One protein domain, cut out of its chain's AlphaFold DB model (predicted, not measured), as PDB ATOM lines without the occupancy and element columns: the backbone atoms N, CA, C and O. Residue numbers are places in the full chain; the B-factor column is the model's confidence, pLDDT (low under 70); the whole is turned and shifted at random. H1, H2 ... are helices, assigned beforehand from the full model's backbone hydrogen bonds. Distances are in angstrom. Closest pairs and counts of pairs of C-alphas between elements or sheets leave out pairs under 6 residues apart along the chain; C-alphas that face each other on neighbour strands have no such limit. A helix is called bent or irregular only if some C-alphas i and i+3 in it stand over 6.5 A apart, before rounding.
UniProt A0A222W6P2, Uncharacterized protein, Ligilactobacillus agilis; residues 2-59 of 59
ATOM      1  N   ASP A   2      31.223  44.446-111.220       81.94
ATOM      2  CA  ASP A   2      31.733  43.173-111.745       81.94
ATOM      3  C   ASP A   2      30.669  42.365-112.502       81.94
ATOM      4  O   ASP A   2      30.976  41.866-113.578       81.94
ATOM      5  N   GLN A   3      29.410  42.366-112.044       84.62
ATOM      6  CA  GLN A   3      28.300  41.753-112.786       84.62
ATOM      7  C   GLN A   3      28.118  42.372-114.180       84.62
ATOM      8  O   GLN A   3      28.193  41.670-115.175       84.62
ATOM      9  N   ILE A   4      28.038  43.705-114.269       87.88
ATOM     10  CA  ILE A   4      27.933  44.429-115.550       87.88
ATOM     11  C   ILE A   4      29.098  44.075-116.491       87.88
ATOM     12  O   ILE A   4      28.924  43.997-117.702       87.88
ATOM     13  N   ARG A   5      30.307  43.862-115.953       85.81
ATOM     14  CA  ARG A   5      31.462  43.440-116.758       85.81
ATOM     15  C   ARG A   5      31.362  41.990-117.223       85.81
ATOM     16  O   ARG A   5      31.842  41.709-118.318       85.81
ATOM     17  N   ALA A   6      30.805  41.103-116.400       89.75
ATOM     18  CA  ALA A   6      30.539  39.718-116.768       89.75
ATOM     19  C   ALA A   6      29.496  39.666-117.891       89.75
ATOM     20  O   ALA A   6      29.778  39.109-118.946       89.75
ATOM     21  N   ASP A   7      28.386  40.387-117.732       91.12
ATOM     22  CA  ASP A   7      27.315  40.483-118.731       91.12
ATOM     23  C   ASP A   7      27.836  41.077-120.059       91.12
ATOM     24  O   ASP A   7      27.485  40.643-121.154       91.12
ATOM     25  N   GLN A   8      28.756  42.047-119.996       89.81
ATOM     26  CA  GLN A   8      29.398  42.617-121.187       89.81
ATOM     27  C   GLN A   8      30.417  41.702-121.864       89.81
ATOM     28  O   GLN A   8      30.770  41.953-123.019       89.81
ATOM     29  N   ALA A   9      30.951  40.693-121.172       90.25
ATOM     30  CA  ALA A   9      31.941  39.792-121.755       90.25
ATOM     31  C   ALA A   9      31.342  38.969-122.905       90.25
ATOM     32  O   ALA A   9      32.064  38.645-123.851       90.25
ATOM     33  N   GLU A  10      30.033  38.726-122.851       91.25
ATOM     34  CA  GLU A  10      29.255  38.022-123.872       91.25
ATOM     35  C   GLU A  10      28.943  38.904-125.094       91.25
ATOM     36  O   GLU A  10      28.723  38.402-126.193       91.25
ATOM     37  N   LEU A  11      28.992  40.232-124.943       92.06
ATOM     38  CA  LEU A  11      28.704  41.172-126.028       92.06
ATOM     39  C   LEU A  11      29.914  41.388-126.956       92.06
ATOM     40  O   LEU A  11      31.065  41.361-126.503       92.06
ATOM     41  N   PRO A  12      29.704  41.711-128.245       93.75
ATOM     42  CA  PRO A  12      30.763  42.182-129.133       93.75
ATOM     43  C   PRO A  12      31.454  43.433-128.577       93.75
ATOM     44  O   PRO A  12      30.806  44.312-128.015       93.75
ATOM     45  N   LYS A  13      32.772  43.568-128.784       89.25
ATOM     46  CA  LYS A  13      33.576  44.674-128.220       89.25
ATOM     47  C   LYS A  13      33.017  46.069-128.542       89.25
ATOM     48  O   LYS A  13      33.137  46.964-127.714       89.25
ATOM     49  N   ALA A  14      32.393  46.233-129.709       92.31
ATOM     50  CA  ALA A  14      31.765  47.482-130.143       92.31
ATOM     51  C   ALA A  14      30.543  47.896-129.299       92.31
ATOM     52  O   ALA A  14      30.209  49.073-129.256       92.31
ATOM     53  N   GLN A  15      29.892  46.945-128.624       90.94
ATOM     54  CA  GLN A  15      28.675  47.159-127.832       90.94
ATOM     55  C   GLN A  15      28.952  47.218-126.321       90.94
ATOM     56  O   GLN A  15      28.042  47.444-125.528       90.94
ATOM     57  N   ARG A  16      30.206  47.018-125.895       92.62
ATOM     58  CA  ARG A  16      30.585  47.065-124.477       92.62
ATOM     59  C   ARG A  16      30.758  48.508-124.026       92.62
ATOM     60  O   ARG A  16      31.462  49.283-124.674       92.62
ATOM     61  N   TYR A  17      30.200  48.856-122.870       91.25
ATOM     62  CA  TYR A  17      30.445  50.166-122.273       91.25
ATOM     63  C   TYR A  17      31.869  50.255-121.720       91.25
ATOM     64  O   TYR A  17      32.403  49.300-121.149       91.25
ATOM     65  N   LYS A  18      32.498  51.429-121.841       90.62
ATOM     66  CA  LYS A  18      33.787  51.655-121.187       90.62
ATOM     67  C   LYS A  18      33.565  51.757-119.685       90.62
ATOM     68  O   LYS A  18      32.665  52.449-119.218       90.62
ATOM     69  N   ILE A  19      34.458  51.135-118.915       88.88
ATOM     70  CA  ILE A  19      34.393  51.189-117.451       88.88
ATOM     71  C   ILE A  19      34.426  52.635-116.934       88.88
ATOM     72  O   ILE A  19      33.756  52.946-115.962       88.88
ATOM     73  N   GLY A  20      35.164  53.528-117.607       90.06
ATOM     74  CA  GLY A  20      35.226  54.946-117.253       90.06
ATOM     75  C   GLY A  20      33.875  55.648-117.385       90.06
ATOM     76  O   GLY A  20      33.502  56.392-116.485       90.06
ATOM     77  N   ASP A  21      33.119  55.349-118.441       92.50
ATOM     78  CA  ASP A  21      31.802  55.947-118.686       92.50
ATOM     79  C   ASP A  21      30.792  55.464-117.637       92.50
ATOM     80  O   ASP A  21      30.049  56.258-117.060       92.50
ATOM     81  N   LEU A  22      30.828  54.166-117.321       92.00
ATOM     82  CA  LEU A  22      29.998  53.576-116.273       92.00
ATOM     83  C   LEU A  22      30.305  54.177-114.893       92.00
ATOM     84  O   LEU A  22      29.386  54.482-114.138       92.00
ATOM     85  N   LEU A  23      31.589  54.355-114.566       93.19
ATOM     86  CA  LEU A  23      32.038  54.955-113.307       93.19
ATOM     87  C   LEU A  23      31.659  56.437-113.210       93.19
ATOM     88  O   LEU A  23      31.174  56.879-112.171       93.19
ATOM     89  N   SER A  24      31.818  57.181-114.305       93.88
ATOM     90  CA  SER A  24      31.416  58.586-114.402       93.88
ATOM     91  C   SER A  24      29.915  58.756-114.160       93.88
ATOM     92  O   SER A  24      29.498  59.627-113.399       93.88
ATOM     93  N   ARG A  25      29.084  57.862-114.718       93.88
ATOM     94  CA  ARG A  25      27.622  57.939-114.578       93.88
ATOM     95  C   ARG A  25      27.133  57.829-113.133       93.88
ATOM     96  O   ARG A  25      26.109  58.427-112.808       93.88
ATOM     97  N   ILE A  26      27.857  57.081-112.302       91.94
ATOM     98  CA  ILE A  26      27.582  56.908-110.867       91.94
ATOM     99  C   ILE A  26      28.442  57.824-109.983       91.94
ATOM    100  O   ILE A  26      28.448  57.663-108.768       91.94
ATOM    101  N   ASN A  27      29.183  58.760-110.588       93.69
ATOM    102  CA  ASN A  27      30.103  59.675-109.916       93.69
ATOM    103  C   ASN A  27      31.131  58.972-109.003       93.69
ATOM    104  O   ASN A  27      31.479  59.465-107.931       93.69
ATOM    105  N   LEU A  28      31.616  57.796-109.419       92.12
ATOM    106  CA  LEU A  28      32.624  57.036-108.685       92.12
ATOM    107  C   LEU A  28      34.006  57.267-109.296       92.12
ATOM    108  O   LEU A  28      34.248  56.963-110.467       92.12
ATOM    109  N   ALA A  29      34.948  57.747-108.486       94.06
ATOM    110  CA  ALA A  29      36.326  57.898-108.924       94.06
ATOM    111  C   ALA A  29      36.944  56.536-109.280       94.06
ATOM    112  O   ALA A  29      36.832  55.549-108.548       94.06
ATOM    113  N   LYS A  30      37.663  56.490-110.407       91.00
ATOM    114  CA  LYS A  30      38.305  55.264-110.900       91.00
ATOM    115  C   LYS A  30      39.302  54.673-109.900       91.00
ATOM    116  O   LYS A  30      39.370  53.454-109.769       91.00
ATOM    117  N   ALA A  31      40.045  55.523-109.190       90.44
ATOM    118  CA  ALA A  31      40.967  55.096-108.138       90.44
ATOM    119  C   ALA A  31      40.225  54.363-107.010       90.44
ATOM    120  O   ALA A  31      40.566  53.224-106.703       90.44
ATOM    121  N   THR A  32      39.140  54.955-106.500       90.94
ATOM    122  CA  THR A  32      38.279  54.351-105.473       90.94
ATOM    123  C   THR A  32      37.737  52.997-105.915       90.94
ATOM    124  O   THR A  32      37.836  52.028-105.175       90.94
ATOM    125  N   TYR A  33      37.244  52.880-107.152       91.06
ATOM    126  CA  TYR A  33      36.792  51.592-107.689       91.06
ATOM    127  C   TYR A  33      37.886  50.509-107.660       91.06
ATOM    128  O   TYR A  33      37.621  49.359-107.304       91.06
ATOM    129  N   HIS A  34      39.119  50.855-108.040       88.81
ATOM    130  CA  HIS A  34      40.226  49.901-108.033       88.81
ATOM    131  C   HIS A  34      40.670  49.519-106.619       88.81
ATOM    132  O   HIS A  34      40.984  48.348-106.392       88.81
ATOM    133  N   ASP A  35      40.669  50.465-105.683       88.06
ATOM    134  CA  ASP A  35      41.005  50.204-104.284       88.06
ATOM    135  C   ASP A  35      39.948  49.333-103.601       88.06
ATOM    136  O   ASP A  35      40.305  48.356-102.943       88.06
ATOM    137  N   GLU A  36      38.658  49.595-103.830       85.44
ATOM    138  CA  GLU A  36      37.578  48.748-103.311       85.44
ATOM    139  C   GLU A  36      37.631  47.335-103.913       85.44
ATOM    140  O   GLU A  36      37.490  46.358-103.181       85.44
ATOM    141  N   ARG A  37      37.950  47.177-105.211       88.12
ATOM    142  CA  ARG A  37      38.180  45.834-105.789       88.12
ATOM    143  C   ARG A  37      39.333  45.099-105.112       88.12
ATOM    144  O   ARG A  37      39.217  43.900-104.872       88.12
ATOM    145  N   LYS A  38      40.440  45.786-104.816       85.19
ATOM    146  CA  LYS A  38      41.567  45.185-104.086       85.19
ATOM    147  C   LYS A  38      41.167  44.797-102.665       85.19
ATOM    148  O   LYS A  38      41.570  43.732-102.218       85.19
ATOM    149  N   ARG A  39      40.368  45.623-101.983       81.94
ATOM    150  CA  ARG A  39      39.855  45.336-100.635       81.94
ATOM    151  C   ARG A  39      38.912  44.131-100.622       81.94
ATOM    152  O   ARG A  39      39.008  43.306 -99.731       81.94
ATOM    153  N   ILE A  40      38.026  44.000-101.606       82.88
ATOM    154  CA  ILE A  40      37.118  42.843-101.705       82.88
ATOM    155  C   ILE A  40      37.902  41.557-102.009       82.88
ATOM    156  O   ILE A  40      37.587  40.505-101.465       82.88
ATOM    157  N   ALA A  41      38.927  41.634-102.868       83.69
ATOM    158  CA  ALA A  41      39.763  40.484-103.215       83.69
ATOM    159  C   ALA A  41      40.710  40.055-102.081       83.69
ATOM    160  O   ALA A  41      41.004  38.870-101.953       83.69
ATOM    161  N   ASN A  42      41.170  41.010-101.268       80.19
ATOM    162  CA  ASN A  42      42.025  40.776-100.111       80.19
ATOM    163  C   ASN A  42      41.229  41.078 -98.834       80.19
ATOM    164  O   ASN A  42      41.289  42.207 -98.343       80.19
ATOM    165  N   PRO A  43      40.494  40.092 -98.290       66.69
ATOM    166  CA  PRO A  43      39.752  40.262 -97.041       66.69
ATOM    167  C   PRO A  43      40.665  40.540 -95.838       66.69
ATOM    168  O   PRO A  43      40.181  41.002 -94.805       66.69
ATOM    169  N   ASP A  44      41.975  40.301 -95.970       69.62
ATOM    170  CA  ASP A  44      42.959  40.744 -94.992       69.62
ATOM    171  C   ASP A  44      42.994  42.271 -94.921       69.62
ATOM    172  O   ASP A  44      43.345  42.982 -95.868       69.62
ATOM    173  N   ASP A  45      42.623  42.781 -93.750       69.94
ATOM    174  CA  ASP A  45      42.665  44.199 -93.444       69.94
ATOM    175  C   ASP A  45      44.098  44.723 -93.623       69.94
ATOM    176  O   ASP A  45      44.993  44.426 -92.834       69.94
ATOM    177  N   LYS A  46      44.313  45.553 -94.652       70.12
ATOM    178  CA  LYS A  46      45.596  46.221 -94.941       70.12
ATOM    179  C   LYS A  46      46.162  46.962 -93.723       70.12
ATOM    180  O   LYS A  46      47.373  47.146 -93.620       70.12
ATOM    181  N   TYR A  47      45.296  47.408 -92.816       72.75
ATOM    182  CA  TYR A  47      45.673  48.120 -91.602       72.75
ATOM    183  C   TYR A  47      45.663  47.222 -90.366       72.75
ATOM    184  O   TYR A  47      45.785  47.747 -89.266       72.75
ATOM    185  N   CYS A  48      45.543  45.899 -90.510       77.81
ATOM    186  CA  CYS A  48      45.546  44.946 -89.399       77.81
ATOM    187  C   CYS A  48      46.747  45.179 -88.473       77.81
ATOM    188  O   CYS A  48      46.580  45.391 -87.272       77.81
ATOM    189  N   GLU A  49      47.951  45.260 -89.041       76.81
ATOM    190  CA  GLU A  49      49.174  45.496 -88.271       76.81
ATOM    191  C   GLU A  49      49.223  46.903 -87.661       76.81
ATOM    192  O   GLU A  49      49.584  47.066 -86.498       76.81
ATOM    193  N   VAL A  50      48.758  47.922 -88.386       81.94
ATOM    194  CA  VAL A  50      48.672  49.297 -87.862       81.94
ATOM    195  C   VAL A  50      47.695  49.372 -86.685       81.94
ATOM    196  O   VAL A  50      47.991  49.992 -85.668       81.94
ATOM    197  N   LYS A  51      46.550  48.692 -86.779       82.00
ATOM    198  CA  LYS A  51      45.552  48.603 -85.710       82.00
ATOM    199  C   LYS A  51      46.098  47.868 -84.490       82.00
ATOM    200  O   LYS A  51      45.813  48.298 -83.377       82.00
ATOM    201  N   LYS A  52      46.891  46.804 -84.675       83.50
ATOM    202  CA  LYS A  52      47.588  46.118 -83.573       83.50
ATOM    203  C   LYS A  52      48.565  47.055 -82.862       83.50
ATOM    204  O   LYS A  52      48.559  47.106 -81.638       83.50
ATOM    205  N   VAL A  53      49.353  47.826 -83.616       85.50
ATOM    206  CA  VAL A  53      50.296  48.807 -83.052       85.50
ATOM    207  C   VAL A  53      49.563  49.911 -82.288       85.50
ATOM    208  O   VAL A  53      49.913  50.173 -81.145       85.50
ATOM    209  N   ILE A  54      48.513  50.507 -82.865       86.25
ATOM    210  CA  ILE A  54      47.699  51.531 -82.186       86.25
ATOM    211  C   ILE A  54      47.096  50.976 -80.894       86.25
ATOM    212  O   ILE A  54      47.181  51.617 -79.852       86.25
ATOM    213  N   ARG A  55      46.528  49.766 -80.939       85.31
ATOM    214  CA  ARG A  55      45.913  49.132 -79.767       85.31
ATOM    215  C   ARG A  55      46.931  48.909 -78.640       85.31
ATOM    216  O   ARG A  55      46.581  49.119 -77.492       85.31
ATOM    217  N   ARG A  56      48.184  48.584 -78.979       86.06
ATOM    218  CA  ARG A  56      49.295  48.420 -78.026       86.06
ATOM    219  C   ARG A  56      49.807  49.734 -77.422       86.06
ATOM    220  O   ARG A  56      50.446  49.695 -76.386       86.06
ATOM    221  N   ILE A  57      49.591  50.869 -78.093       87.81
ATOM    222  CA  ILE A  57      49.943  52.211 -77.587       87.81
ATOM    223  C   ILE A  57      48.834  52.764 -76.676       87.81
ATOM    224  O   ILE A  57      49.101  53.606 -75.825       87.81
ATOM    225  N   CYS A  58      47.588  52.329 -76.879       75.50
ATOM    226  CA  CYS A  58      46.435  52.750 -76.084       75.50
ATOM    227  C   CYS A  58      46.190  51.907 -74.815       75.50
ATOM    228  O   CYS A  58      45.271  52.244 -74.070       75.50
ATOM    229  N   GLU A  59      46.961  50.836 -74.595       56.72
ATOM    230  CA  GLU A  59      47.059  50.087 -73.325       56.72
ATOM    231  C   GLU A  59      48.176  50.662 -72.447       56.72
ATOM    232  O   GLU A  59      47.948  50.768 -71.221       56.72
TER     233      GLU A  59
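Overview. This is residues 2 to 59 of the 59 residues of an uncharacterized protein of Ligilactobacillus agilis (UniProt A0A222W6P2). This is an open, zigzag chain of four helices with no packed core: H3, the longest helix, stands in the middle, with H1 and H2 beyond one end of the zigzag and H4 far out beyond the other. Residues 9 to 15, of which residue 9 belongs to H1, stand free where the chain turns back on its way from H1 to H2, and residues 38 to 59, of which 38 to 41 belong to H3 and 48 to 57 to H4, stick out as a long arm that makes much of the length. The printed part has 58 residues, with four named helices in the order H1, H2, H3, H4 and no named strand, and the class is all helix. The whole is extended, with a radius of gyration of the C-alphas of 17.7 A and spans of 58 by 22 by 11 A.

Along the chain. H3, residues 30 to 41, is 16.7 A long from first to last C-alpha, from Lys 30 at (38.305, 55.264, -110.900) to Ala 41. H4, residues 48 to 57, is 14.5 A long and ends at C-alpha 57, at (49.943, 52.211, -77.587). H2, residues 19 to 25, is 10.0 A long. H1, residues 2 to 9, is 10.6 A long and begins at C-alpha 2, at (31.733, 43.173, -111.745). No helix is bent or irregular.

Arrangement. H3 touches no helix, but it is near H2. H2 and H3 are close but not clearly touching, with 2 pairs of C-alphas within 8 A; their closest C-alphas, those of Leu 23 and Lys 30, are 6.7 A apart. Their lines stand at a steep tilt of 67 degrees, and they run opposite ways, with centres 14.6 A apart. H3 and H4 are apart. H1 and H2 are apart, but only just, with their closest C-alphas 8.3 A from each other. H1 is apart from H3 and H4, and H2 is apart from H4. In H1, H2, H3 and H4 every O i to N i+4 pair is within hydrogen-bond range.

Size, cuts and confidence. The two C-alphas farthest apart, those of Ala 14 and Glu 59, are 58.9 A apart, and the C-alphas of Asp 2 and Glu 59 are 41.9 A apart. The printed part runs from residue 2 to residue 59, the chain's last residue, and has no cut. The link from H2 to H3, with 4 residues, is tight. The links from H1 to H2, with 9 residues, and from H3 to H4, with 6 residues, are short, and no link is long. The mean pLDDT of the printed part is 85.9, and this predicted model has low confidence, under 70, at residues 43 to 45 and at residue 59.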